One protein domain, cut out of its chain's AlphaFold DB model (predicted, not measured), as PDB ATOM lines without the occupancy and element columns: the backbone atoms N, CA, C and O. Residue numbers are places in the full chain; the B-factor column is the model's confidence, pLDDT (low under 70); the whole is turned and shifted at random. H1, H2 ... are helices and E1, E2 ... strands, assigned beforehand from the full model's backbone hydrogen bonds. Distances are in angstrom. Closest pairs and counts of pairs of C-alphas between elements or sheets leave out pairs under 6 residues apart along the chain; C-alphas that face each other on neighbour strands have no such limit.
ATOM      1  N   SER A  16     -22.664  42.083  45.341       76.69
ATOM      2  CA  SER A  16     -23.583  41.543  44.334       76.69
ATOM      3  C   SER A  16     -23.089  41.906  42.936       76.69
ATOM      4  O   SER A  16     -22.684  43.037  42.683       76.69
ATOM      5  N   ARG A  17     -23.141  40.951  42.009       80.44
ATOM      6  CA  ARG A  17     -22.832  41.165  40.592       80.44
ATOM      7  C   ARG A  17     -24.100  40.976  39.796       80.44
ATOM      8  O   ARG A  17     -24.769  39.954  39.947       80.44
ATOM      9  N   ILE A  18     -24.407  41.950  38.958       82.81
ATOM     10  CA  ILE A  18     -25.609  41.984  38.140       82.81
ATOM     11  C   ILE A  18     -25.171  42.036  36.687       82.81
ATOM     12  O   ILE A  18     -24.263  42.781  36.323       82.81
ATOM     13  N   PHE A  19     -25.809  41.232  35.854       83.12
ATOM     14  CA  PHE A  19     -25.696  41.343  34.413       83.12
ATOM     15  C   PHE A  19     -27.079  41.475  33.806       83.12
ATOM     16  O   PHE A  19     -27.970  40.698  34.137       83.12
ATOM     17  N   ILE A  20     -27.243  42.418  32.888       86.31
ATOM     18  CA  ILE A  20     -28.491  42.653  32.176       86.31
ATOM     19  C   ILE A  20     -28.223  42.484  30.685       86.31
ATOM     20  O   ILE A  20     -27.382  43.181  30.119       86.31
ATOM     21  N   THR A  21     -28.922  41.537  30.059       86.81
ATOM     22  CA  THR A  21     -28.789  41.247  28.622       86.81
ATOM     23  C   THR A  21     -29.454  42.315  27.751       86.81
ATOM     24  O   THR A  21     -30.201  43.166  28.241       86.81
ATOM     25  N   GLU A  22     -29.258  42.215  26.435       86.12
ATOM     26  CA  GLU A  22     -29.977  43.017  25.433       86.12
ATOM     27  C   GLU A  22     -31.499  42.891  25.570       86.12
ATOM     28  O   GLU A  22     -32.204  43.894  25.536       86.12
ATOM     29  N   GLN A  23     -32.001  41.688  25.861       88.81
ATOM     30  CA  GLN A  23     -33.423  41.420  26.118       88.81
ATOM     31  C   GLN A  23     -33.870  41.812  27.540       88.81
ATOM     32  O   GLN A  23     -34.926  41.379  27.998       88.81
ATOM     33  N   ASN A  24     -33.059  42.581  28.271       85.62
ATOM     34  CA  ASN A  24     -33.320  43.021  29.642       85.62
ATOM     35  C   ASN A  24     -33.557  41.869  30.636       85.62
ATOM     36  O   ASN A  24     -34.305  42.011  31.602       85.62
ATOM     37  N   THR A  25     -32.921  40.716  30.406       85.25
ATOM     38  CA  THR A  25     -32.913  39.616  31.377       85.25
ATOM     39  C   THR A  25     -31.800  39.847  32.390       85.25
ATOM     40  O   THR A  25     -30.648  40.062  32.006       85.25
ATOM     41  N   VAL A  26     -32.143  39.790  33.672       83.38
ATOM     42  CA  VAL A  26     -31.259  40.099  34.796       83.38
ATOM     43  C   VAL A  26     -30.709  38.824  35.410       83.38
ATOM     44  O   VAL A  26     -31.463  37.958  35.839       83.38
ATOM     45  N   PHE A  27     -29.392  38.736  35.508       80.75
ATOM     46  CA  PHE A  27     -28.677  37.650  36.161       80.75
ATOM     47  C   PHE A  27     -27.930  38.202  37.362       80.75
ATOM     48  O   PHE A  27     -27.186  39.174  37.238       80.75
ATOM     49  N   ILE A  28     -28.103  37.561  38.513       78.94
ATOM     50  CA  ILE A  28     -27.442  37.957  39.753       78.94
ATOM     51  C   ILE A  28     -26.690  36.748  40.292       78.94
ATOM     52  O   ILE A  28     -27.252  35.656  40.410       78.94
ATOM     53  N   ASN A  29     -25.422  36.936  40.650       71.12
ATOM     54  CA  ASN A  29     -24.581  35.865  41.192       71.12
ATOM     55  C   ASN A  29     -25.156  35.201  42.460       71.12
ATOM     56  O   ASN A  29     -24.828  34.051  42.725       71.12
ATOM     57  N   LYS A  30     -26.009  35.894  43.224       64.88
ATOM     58  CA  LYS A  30     -26.644  35.377  44.451       64.88
ATOM     59  C   LYS A  30     -27.774  34.363  44.199       64.88
ATOM     60  O   LYS A  30     -28.124  33.630  45.114       64.88
ATOM     61  N   PHE A  31     -28.309  34.276  42.976       66.69
ATOM     62  CA  PHE A  31     -29.448  33.405  42.635       66.69
ATOM     63  C   PHE A  31     -29.073  32.301  41.647       66.69
ATOM     64  O   PHE A  31     -29.765  32.113  40.654       66.69
ATOM     65  N   ASN A  32     -27.962  31.589  41.880       57.69
ATOM     66  CA  ASN A  32     -27.532  30.437  41.066       57.69
ATOM     67  C   ASN A  32     -27.531  30.696  39.543       57.69
ATOM     68  O   ASN A  32     -27.803  29.794  38.754       57.69
ATOM     69  N   ALA A  33     -27.258  31.935  39.119       57.38
ATOM     70  CA  ALA A  33     -27.346  32.357  37.719       57.38
ATOM     71  C   ALA A  33     -28.731  32.156  37.052       57.38
ATOM     72  O   ALA A  33     -28.815  32.096  35.823       57.38
ATOM     73  N   CYS A  34     -29.821  32.097  37.825       63.97
ATOM     74  CA  CYS A  34     -31.179  32.206  37.300       63.97
ATOM     75  C   CYS A  34     -31.400  33.606  36.705       63.97
ATOM     76  O   CYS A  34     -31.014  34.616  37.297       63.97
ATOM     77  N   GLY A  35     -31.998  33.648  35.514       69.06
ATOM     78  CA  GLY A  35     -32.342  34.887  34.823       69.06
ATOM     79  C   GLY A  35     -33.753  35.346  35.176       69.06
ATOM     80  O   GLY A  35     -34.698  34.570  35.056       69.06
ATOM     81  N   PHE A  36     -33.905  36.608  35.564       78.75
ATOM     82  CA  PHE A  36     -35.194  37.256  35.802       78.75
ATOM     83  C   PHE A  36     -35.562  38.121  34.598       78.75
ATOM     84  O   PHE A  36     -34.755  38.935  34.148       78.75
ATOM     85  N   CYS A  37     -36.765  37.956  34.050       80.25
ATOM     86  CA  CYS A  37     -37.214  38.795  32.941       80.25
ATOM     87  C   CYS A  37     -37.566  40.213  33.415       80.25
ATOM     88  O   CYS A  37     -37.900  40.427  34.582       80.25
ATOM     89  N   TYR A  38     -37.540  41.170  32.483       81.25
ATOM     90  CA  TYR A  38     -37.884  42.575  32.723       81.25
ATOM     91  C   TYR A  38     -39.182  42.745  33.525       81.25
ATOM     92  O   TYR A  38     -39.199  43.396  34.568       81.25
ATOM     93  N   GLU A  39     -40.267  42.112  33.071       80.12
ATOM     94  CA  GLU A  39     -41.575  42.238  33.712       80.12
ATOM     95  C   GLU A  39     -41.576  41.733  35.151       80.12
ATOM     96  O   GLU A  39     -42.203  42.343  36.014       80.12
ATOM     97  N   PHE A  40     -40.870  40.631  35.408       79.56
ATOM     98  CA  PHE A  40     -40.753  40.070  36.746       79.56
ATOM     99  C   PHE A  40     -40.038  41.046  37.681       79.56
ATOM    100  O   PHE A  40     -40.497  41.254  38.801       79.56
ATOM    101  N   VAL A  41     -38.951  41.674  37.224       78.69
ATOM    102  CA  VAL A  41     -38.204  42.657  38.023       78.69
ATOM    103  C   VAL A  41     -39.060  43.891  38.305       78.69
ATOM    104  O   VAL A  41     -39.093  44.357  39.439       78.69
ATOM    105  N   MET A  42     -39.803  44.394  37.315       79.69
ATOM    106  CA  MET A  42     -40.628  45.598  37.477       79.69
ATOM    107  C   MET A  42     -41.858  45.373  38.367       79.69
ATOM    108  O   MET A  42     -42.179  46.242  39.183       79.69
ATOM    109  N   LYS A  43     -42.524  44.216  38.239       75.50
ATOM    110  CA  LYS A  43     -43.769  43.889  38.959       75.50
ATOM    111  C   LYS A  43     -43.544  43.426  40.397       75.50
ATOM    112  O   LYS A  43     -44.436  43.604  41.216       75.50
ATOM    113  N   ASN A  44     -42.392  42.835  40.720       66.56
ATOM    114  CA  ASN A  44     -42.154  42.341  42.072       66.56
ATOM    115  C   ASN A  44     -41.599  43.427  43.000       66.56
ATOM    116  O   ASN A  44     -40.625  44.118  42.690       66.56
ATOM    117  N   GLU A  45     -42.195  43.514  44.184       52.50
ATOM    118  CA  GLU A  45     -41.666  44.172  45.381       52.50
ATOM    119  C   GLU A  45     -40.966  43.126  46.257       52.50
ATOM    120  O   GLU A  45     -41.260  42.982  47.433       52.50
ATOM    121  N   THR A  46     -40.085  42.294  45.694       51.19
ATOM    122  CA  THR A  46     -39.307  41.378  46.535       51.19
ATOM    123  C   THR A  46     -38.531  42.192  47.576       51.19
ATOM    124  O   THR A  46     -37.694  43.004  47.187       51.19
ATOM    125  N   ASP A  47     -38.782  41.935  48.869       46.12
ATOM    126  CA  ASP A  47     -38.141  42.512  50.076       46.12
ATOM    127  C   ASP A  47     -36.616  42.291  50.162       46.12
ATOM    128  O   ASP A  47     -35.967  42.473  51.193       46.12
ATOM    129  N   MET A  48     -35.995  41.870  49.067       51.59
ATOM    130  CA  MET A  48     -34.555  41.831  48.957       51.59
ATOM    131  C   MET A  48     -34.055  43.263  48.812       51.59
ATOM    132  O   MET A  48     -34.399  43.942  47.849       51.59
ATOM    133  N   PHE A  49     -33.173  43.681  49.720       48.88
ATOM    134  CA  PHE A  49     -32.454  44.968  49.752       48.88
ATOM    135  C   PHE A  49     -31.971  45.519  48.388       48.88
ATOM    136  O   PHE A  49     -31.691  46.703  48.256       48.88
ATOM    137  N   MET A  50     -31.865  44.677  47.358       57.00
ATOM    138  CA  MET A  50     -31.380  45.009  46.020       57.00
ATOM    139  C   MET A  50     -32.468  45.479  45.044       57.00
ATOM    140  O   MET A  50     -32.135  45.884  43.935       57.00
ATOM    141  N   ASN A  51     -33.755  45.399  45.385       55.50
ATOM    142  CA  ASN A  51     -34.810  45.412  44.373       55.50
ATOM    143  C   ASN A  51     -35.133  46.804  43.794       55.50
ATOM    144  O   ASN A  51     -35.318  46.932  42.585       55.50
ATOM    145  N   TYR A  52     -35.117  47.856  44.619       57.47
ATOM    146  CA  TYR A  52     -35.206  49.241  44.131       57.47
ATOM    147  C   TYR A  52     -33.993  49.593  43.263       57.47
ATOM    148  O   TYR A  52     -34.147  50.014  42.121       57.47
ATOM    149  N   CYS A  53     -32.791  49.260  43.745       70.69
ATOM    150  CA  CYS A  53     -31.549  49.452  43.002       70.69
ATOM    151  C   CYS A  53     -31.554  48.705  41.651       70.69
ATOM    152  O   CYS A  53     -31.107  49.240  40.643       70.69
ATOM    153  N   LEU A  54     -32.117  47.491  41.590       77.44
ATOM    154  CA  LEU A  54     -32.253  46.723  40.348       77.44
ATOM    155  C   LEU A  54     -33.198  47.383  39.342       77.44
ATOM    156  O   LEU A  54     -32.858  47.434  38.159       77.44
ATOM    157  N   LYS A  55     -34.356  47.892  39.789       81.44
ATOM    158  CA  LYS A  55     -35.282  48.646  38.927       81.44
ATOM    159  C   LYS A  55     -34.600  49.896  38.377       81.44
ATOM    160  O   LYS A  55     -34.673  50.137  37.176       81.44
ATOM    161  N   ASP A  56     -33.875  50.628  39.219       82.50
ATOM    162  CA  ASP A  56     -33.169  51.850  38.821       82.50
ATOM    163  C   ASP A  56     -32.055  51.572  37.807       82.50
ATOM    164  O   ASP A  56     -31.994  52.229  36.769       82.50
ATOM    165  N   ILE A  57     -31.225  50.550  38.038       85.25
ATOM    166  CA  ILE A  57     -30.173  50.127  37.095       85.25
ATOM    167  C   ILE A  57     -30.778  49.730  35.754       85.25
ATOM    168  O   ILE A  57     -30.244  50.041  34.688       85.25
ATOM    169  N   LEU A  58     -31.887  49.001  35.798       86.75
ATOM    170  CA  LEU A  58     -32.503  48.478  34.598       86.75
ATOM    171  C   LEU A  58     -33.211  49.586  33.803       86.75
ATOM    172  O   LEU A  58     -33.085  49.633  32.580       86.75
ATOM    173  N   ASN A  59     -33.863  50.527  34.485       87.69
ATOM    174  CA  ASN A  59     -34.417  51.732  33.872       87.69
ATOM    175  C   ASN A  59     -33.317  52.630  33.295       87.69
ATOM    176  O   ASN A  59     -33.464  53.099  32.170       87.69
ATOM    177  N   MET A  60     -32.202  52.814  34.010       88.25
ATOM    178  CA  MET A  60     -31.015  53.521  33.519       88.25
ATOM    179  C   MET A  60     -30.484  52.875  32.234       88.25
ATOM    180  O   MET A  60     -30.245  53.565  31.246       88.25
ATOM    181  N   LYS A  61     -30.327  51.544  32.210       90.12
ATOM    182  CA  LYS A  61     -29.896  50.814  31.008       90.12
ATOM    183  C   LYS A  61     -30.806  51.121  29.819       90.12
ATOM    184  O   LYS A  61     -30.314  51.431  28.736       90.12
ATOM    185  N   VAL A  62     -32.121  51.006  30.020       87.88
ATOM    186  CA  VAL A  62     -33.122  51.214  28.966       87.88
ATOM    187  C   VAL A  62     -33.123  52.667  28.489       87.88
ATOM    188  O   VAL A  62     -33.081  52.898  27.283       87.88
ATOM    189  N   SER A  63     -33.113  53.640  29.403       89.56
ATOM    190  CA  SER A  63     -33.150  55.068  29.062       89.56
ATOM    191  C   SER A  63     -31.892  55.532  28.328       89.56
ATOM    192  O   SER A  63     -31.975  56.361  27.426       89.56
ATOM    193  N   MET A  64     -30.735  54.959  28.662       89.31
ATOM    194  CA  MET A  64     -29.458  55.254  28.011       89.31
ATOM    195  C   MET A  64     -29.217  54.431  26.735       89.31
ATOM    196  O   MET A  64     -28.156  54.559  26.123       89.31
ATOM    197  N   GLY A  65     -30.159  53.569  26.332       88.06
ATOM    198  CA  GLY A  65     -30.018  52.721  25.143       88.06
ATOM    199  C   GLY A  65     -28.869  51.709  25.236       88.06
ATOM    200  O   GLY A  65     -28.297  51.329  24.215       88.06
ATOM    201  N   ILE A  66     -28.504  51.292  26.451       88.12
ATOM    202  CA  ILE A  66     -27.409  50.351  26.707       88.12
ATOM    203  C   ILE A  66     -27.865  48.940  26.334       88.12
ATOM    204  O   ILE A  66     -28.922  48.477  26.783       88.12
ATOM    205  N   LYS A  67     -27.063  48.223  25.542       86.88
ATOM    206  CA  LYS A  67     -27.406  46.864  25.097       86.88
ATOM    207  C   LYS A  67     -27.174  45.853  26.198       86.88
ATOM    208  O   LYS A  67     -28.113  45.180  26.605       86.88
ATOM    209  N   GLU A  68     -25.965  45.773  26.726       86.94
ATOM    210  CA  GLU A  68     -25.613  44.813  27.765       86.94
ATOM    211  C   GLU A  68     -24.876  45.529  28.898       86.94
ATOM    212  O   GLU A  68     -23.925  46.275  28.679       86.94
ATOM    213  N   LEU A  69     -25.319  45.299  30.134       87.00
ATOM    214  CA  LEU A  69     -24.817  46.020  31.300       87.00
ATOM    215  C   LEU A  69     -24.318  45.046  32.359       87.00
ATOM    216  O   LEU A  69     -25.039  44.130  32.751       87.00
ATOM    217  N   TYR A  70     -23.110  45.273  32.860       85.56
ATOM    218  CA  TYR A  70     -22.580  44.606  34.042       85.56
ATOM    219  C   TYR A  70     -22.391  45.615  35.173       85.56
ATOM    220  O   TYR A  70     -21.797  46.673  34.964       85.56
ATOM    221  N   VAL A  71     -22.877  45.276  36.367       85.38
ATOM    222  CA  VAL A  71     -22.781  46.119  37.564       85.38
ATOM    223  C   VAL A  71     -22.230  45.314  38.735       85.38
ATOM    224  O   VAL A  71     -22.649  44.180  38.977       85.38
ATOM    225  N   GLU A  72     -21.310  45.915  39.485       84.56
ATOM    226  CA  GLU A  72     -20.873  45.426  40.793       84.56
ATOM    227  C   GLU A  72     -21.389  46.366  41.871       84.56
ATOM    228  O   GLU A  72     -21.133  47.568  41.829       84.56
ATOM    229  N   ILE A  73     -22.097  45.803  42.845       78.31
ATOM    230  CA  ILE A  73     -22.631  46.525  43.994       78.31
ATOM    231  C   ILE A  73     -21.946  45.988  45.234       78.31
ATOM    232  O   ILE A  73     -21.926  44.774  45.429       78.31
ATOM    233  N   ASN A  74     -21.405  46.866  46.067       75.44
ATOM    234  CA  ASN A  74     -20.819  46.502  47.350       75.44
ATOM    235  C   ASN A  74     -21.445  47.360  48.447       75.44
ATOM    236  O   ASN A  74     -21.523  48.570  48.284       75.44
ATOM    237  N   ASN A  75     -21.896  46.760  49.548       66.62
ATOM    238  CA  ASN A  75     -22.519  47.492  50.664       66.62
ATOM    239  C   ASN A  75     -23.669  48.440  50.244       66.62
ATOM    240  O   ASN A  75     -23.897  49.459  50.882       66.62
ATOM    241  N   GLY A  76     -24.396  48.110  49.170       64.25
ATOM    242  CA  GLY A  76     -25.480  48.947  48.638       64.25
ATOM    243  C   GLY A  76     -25.041  50.051  47.669       64.25
ATOM    244  O   GLY A  76     -25.902  50.680  47.061       64.25
ATOM    245  N   GLU A  77     -23.741  50.247  47.449       67.38
ATOM    246  CA  GLU A  77     -23.205  51.237  46.510       67.38
ATOM    247  C   GLU A  77     -22.791  50.584  45.184       67.38
ATOM    248  O   GLU A  77     -22.241  49.478  45.161       67.38
ATOM    249  N   MET A  78     -23.057  51.255  44.057       74.06
ATOM    250  CA  MET A  78     -22.570  50.815  42.744       74.06
ATOM    251  C   MET A  78     -21.085  51.145  42.606       74.06
ATOM    252  O   MET A  78     -20.705  52.290  42.376       74.06
ATOM    253  N   ASN A  79     -20.244  50.120  42.677       76.25
ATOM    254  CA  ASN A  79     -18.791  50.273  42.620       76.25
ATOM    255  C   ASN A  79     -18.234  50.159  41.205       76.25
ATOM    256  O   ASN A  79     -17.125  50.617  40.930       76.25
ATOM    257  N   LYS A  80     -18.965  49.492  40.308       82.44
ATOM    258  CA  LYS A  80     -18.522  49.289  38.932       82.44
ATOM    259  C   LYS A  80     -19.698  49.191  37.988       82.44
ATOM    260  O   LYS A  80     -20.637  48.454  38.266       82.44
ATOM    261  N   ILE A  81     -19.591  49.873  36.855       82.75
ATOM    262  CA  ILE A  81     -20.556  49.822  35.762       82.75
ATOM    263  C   ILE A  81     -19.769  49.613  34.470       82.75
ATOM    264  O   ILE A  81     -18.836  50.360  34.183       82.75
ATOM    265  N   ILE A  82     -20.115  48.575  33.712       80.06
ATOM    266  CA  ILE A  82     -19.476  48.238  32.438       80.06
ATOM    267  C   ILE A  82     -20.563  48.071  31.382       80.06
ATOM    268  O   ILE A  82     -21.432  47.206  31.512       80.06
ATOM    269  N   ARG A  83     -20.478  48.876  30.322       83.69
ATOM    270  CA  ARG A  83     -21.283  48.734  29.105       83.69
ATOM    271  C   ARG A  83     -20.575  47.756  28.183       83.69
ATOM    272  O   ARG A  83     -19.502  48.058  27.672       83.69
ATOM    273  N   VAL A  84     -21.130  46.563  28.020       76.00
ATOM    274  CA  VAL A  84     -20.438  45.462  27.333       76.00
ATOM    275  C   VAL A  84     -20.324  45.734  25.832       76.00
ATOM    276  O   VAL A  84     -19.392  45.259  25.195       76.00
ATOM    277  N   GLU A  85     -21.221  46.533  25.253       74.06
ATOM    278  CA  GLU A  85     -21.100  46.962  23.857       74.06
ATOM    279  C   GLU A  85     -19.923  47.916  23.590       74.06
ATOM    280  O   GLU A  85     -19.359  47.880  22.495       74.06
ATOM    281  N   ASP A  86     -19.536  48.727  24.581       68.81
ATOM    282  CA  ASP A  86     -18.422  49.685  24.488       68.81
ATOM    283  C   ASP A  86     -17.072  48.997  24.758       68.81
ATOM    284  O   ASP A  86     -16.004  49.476  24.370       68.81
ATOM    285  N   GLU A  87     -17.119  47.825  25.390       63.03
ATOM    286  CA  GLU A  87     -16.014  46.890  25.555       63.03
ATOM    287  C   GLU A  87     -15.748  46.181  24.222       63.03
ATOM    288  O   GLU A  87     -16.044  45.001  24.030       63.03
TER     289      GLU A  87
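This is residues 16 to 87 of the 194 residues of an uncharacterized protein of Pantoea dispersa (UniProt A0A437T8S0). A four-stranded antiparallel sheet, in the order E2 E1 E3 E4, has the longer helix H2 slantwise over one face, making two layers; short H1 packs on H2's residues 51 to 55. The 72 printed residues, of mixed class with E1 E2 H1 H2 E3 E4 along the chain, are compact, with radius of gyration of the C-alphas 11.2 A and spans of 33, 26 and 22 A.

Look first at inner strands E1, residues 16 to 20, and E3, residues 69 to 74: N 18 and O 71 are within hydrogen-bond range at 2.8 A. Edge strand E2, residues 26 to 28, forms a hairpin with E1, with N 27 and O 19 at 2.8 A; E4, residues 77 to 83, forms one with E3, with N 72 and O 80 at 2.9 A. H2, residues 51 to 63, is over E1 and E3, its height over the sheet 9.2 A. H1, residues 38 to 43, touches H2's residues 51 to 55 alone, at a steep tilt of 47 degrees, opposite ways; the closest C-alphas, Met 42 and Lys 55, are 6.3 A apart. E2, H1 H2, E3 form a split strand-helix-strand unit, E1 between its strands, with a left-handed crossover. In H1 and H2 every O i to N i+4 pair is within hydrogen-bond range.

Find C-alpha 16 at (-23.583, 41.543, 44.334), where E1 begins; E4 ends at C-alpha 83, (-21.283, 48.734, 29.105). H2 runs 18.2 A, E4 17.7 A.

The printed part has no cut and no long link. Residues 30 to 35, 44 to 52, 75 to 77 and 86 to 87 have pLDDT under 70.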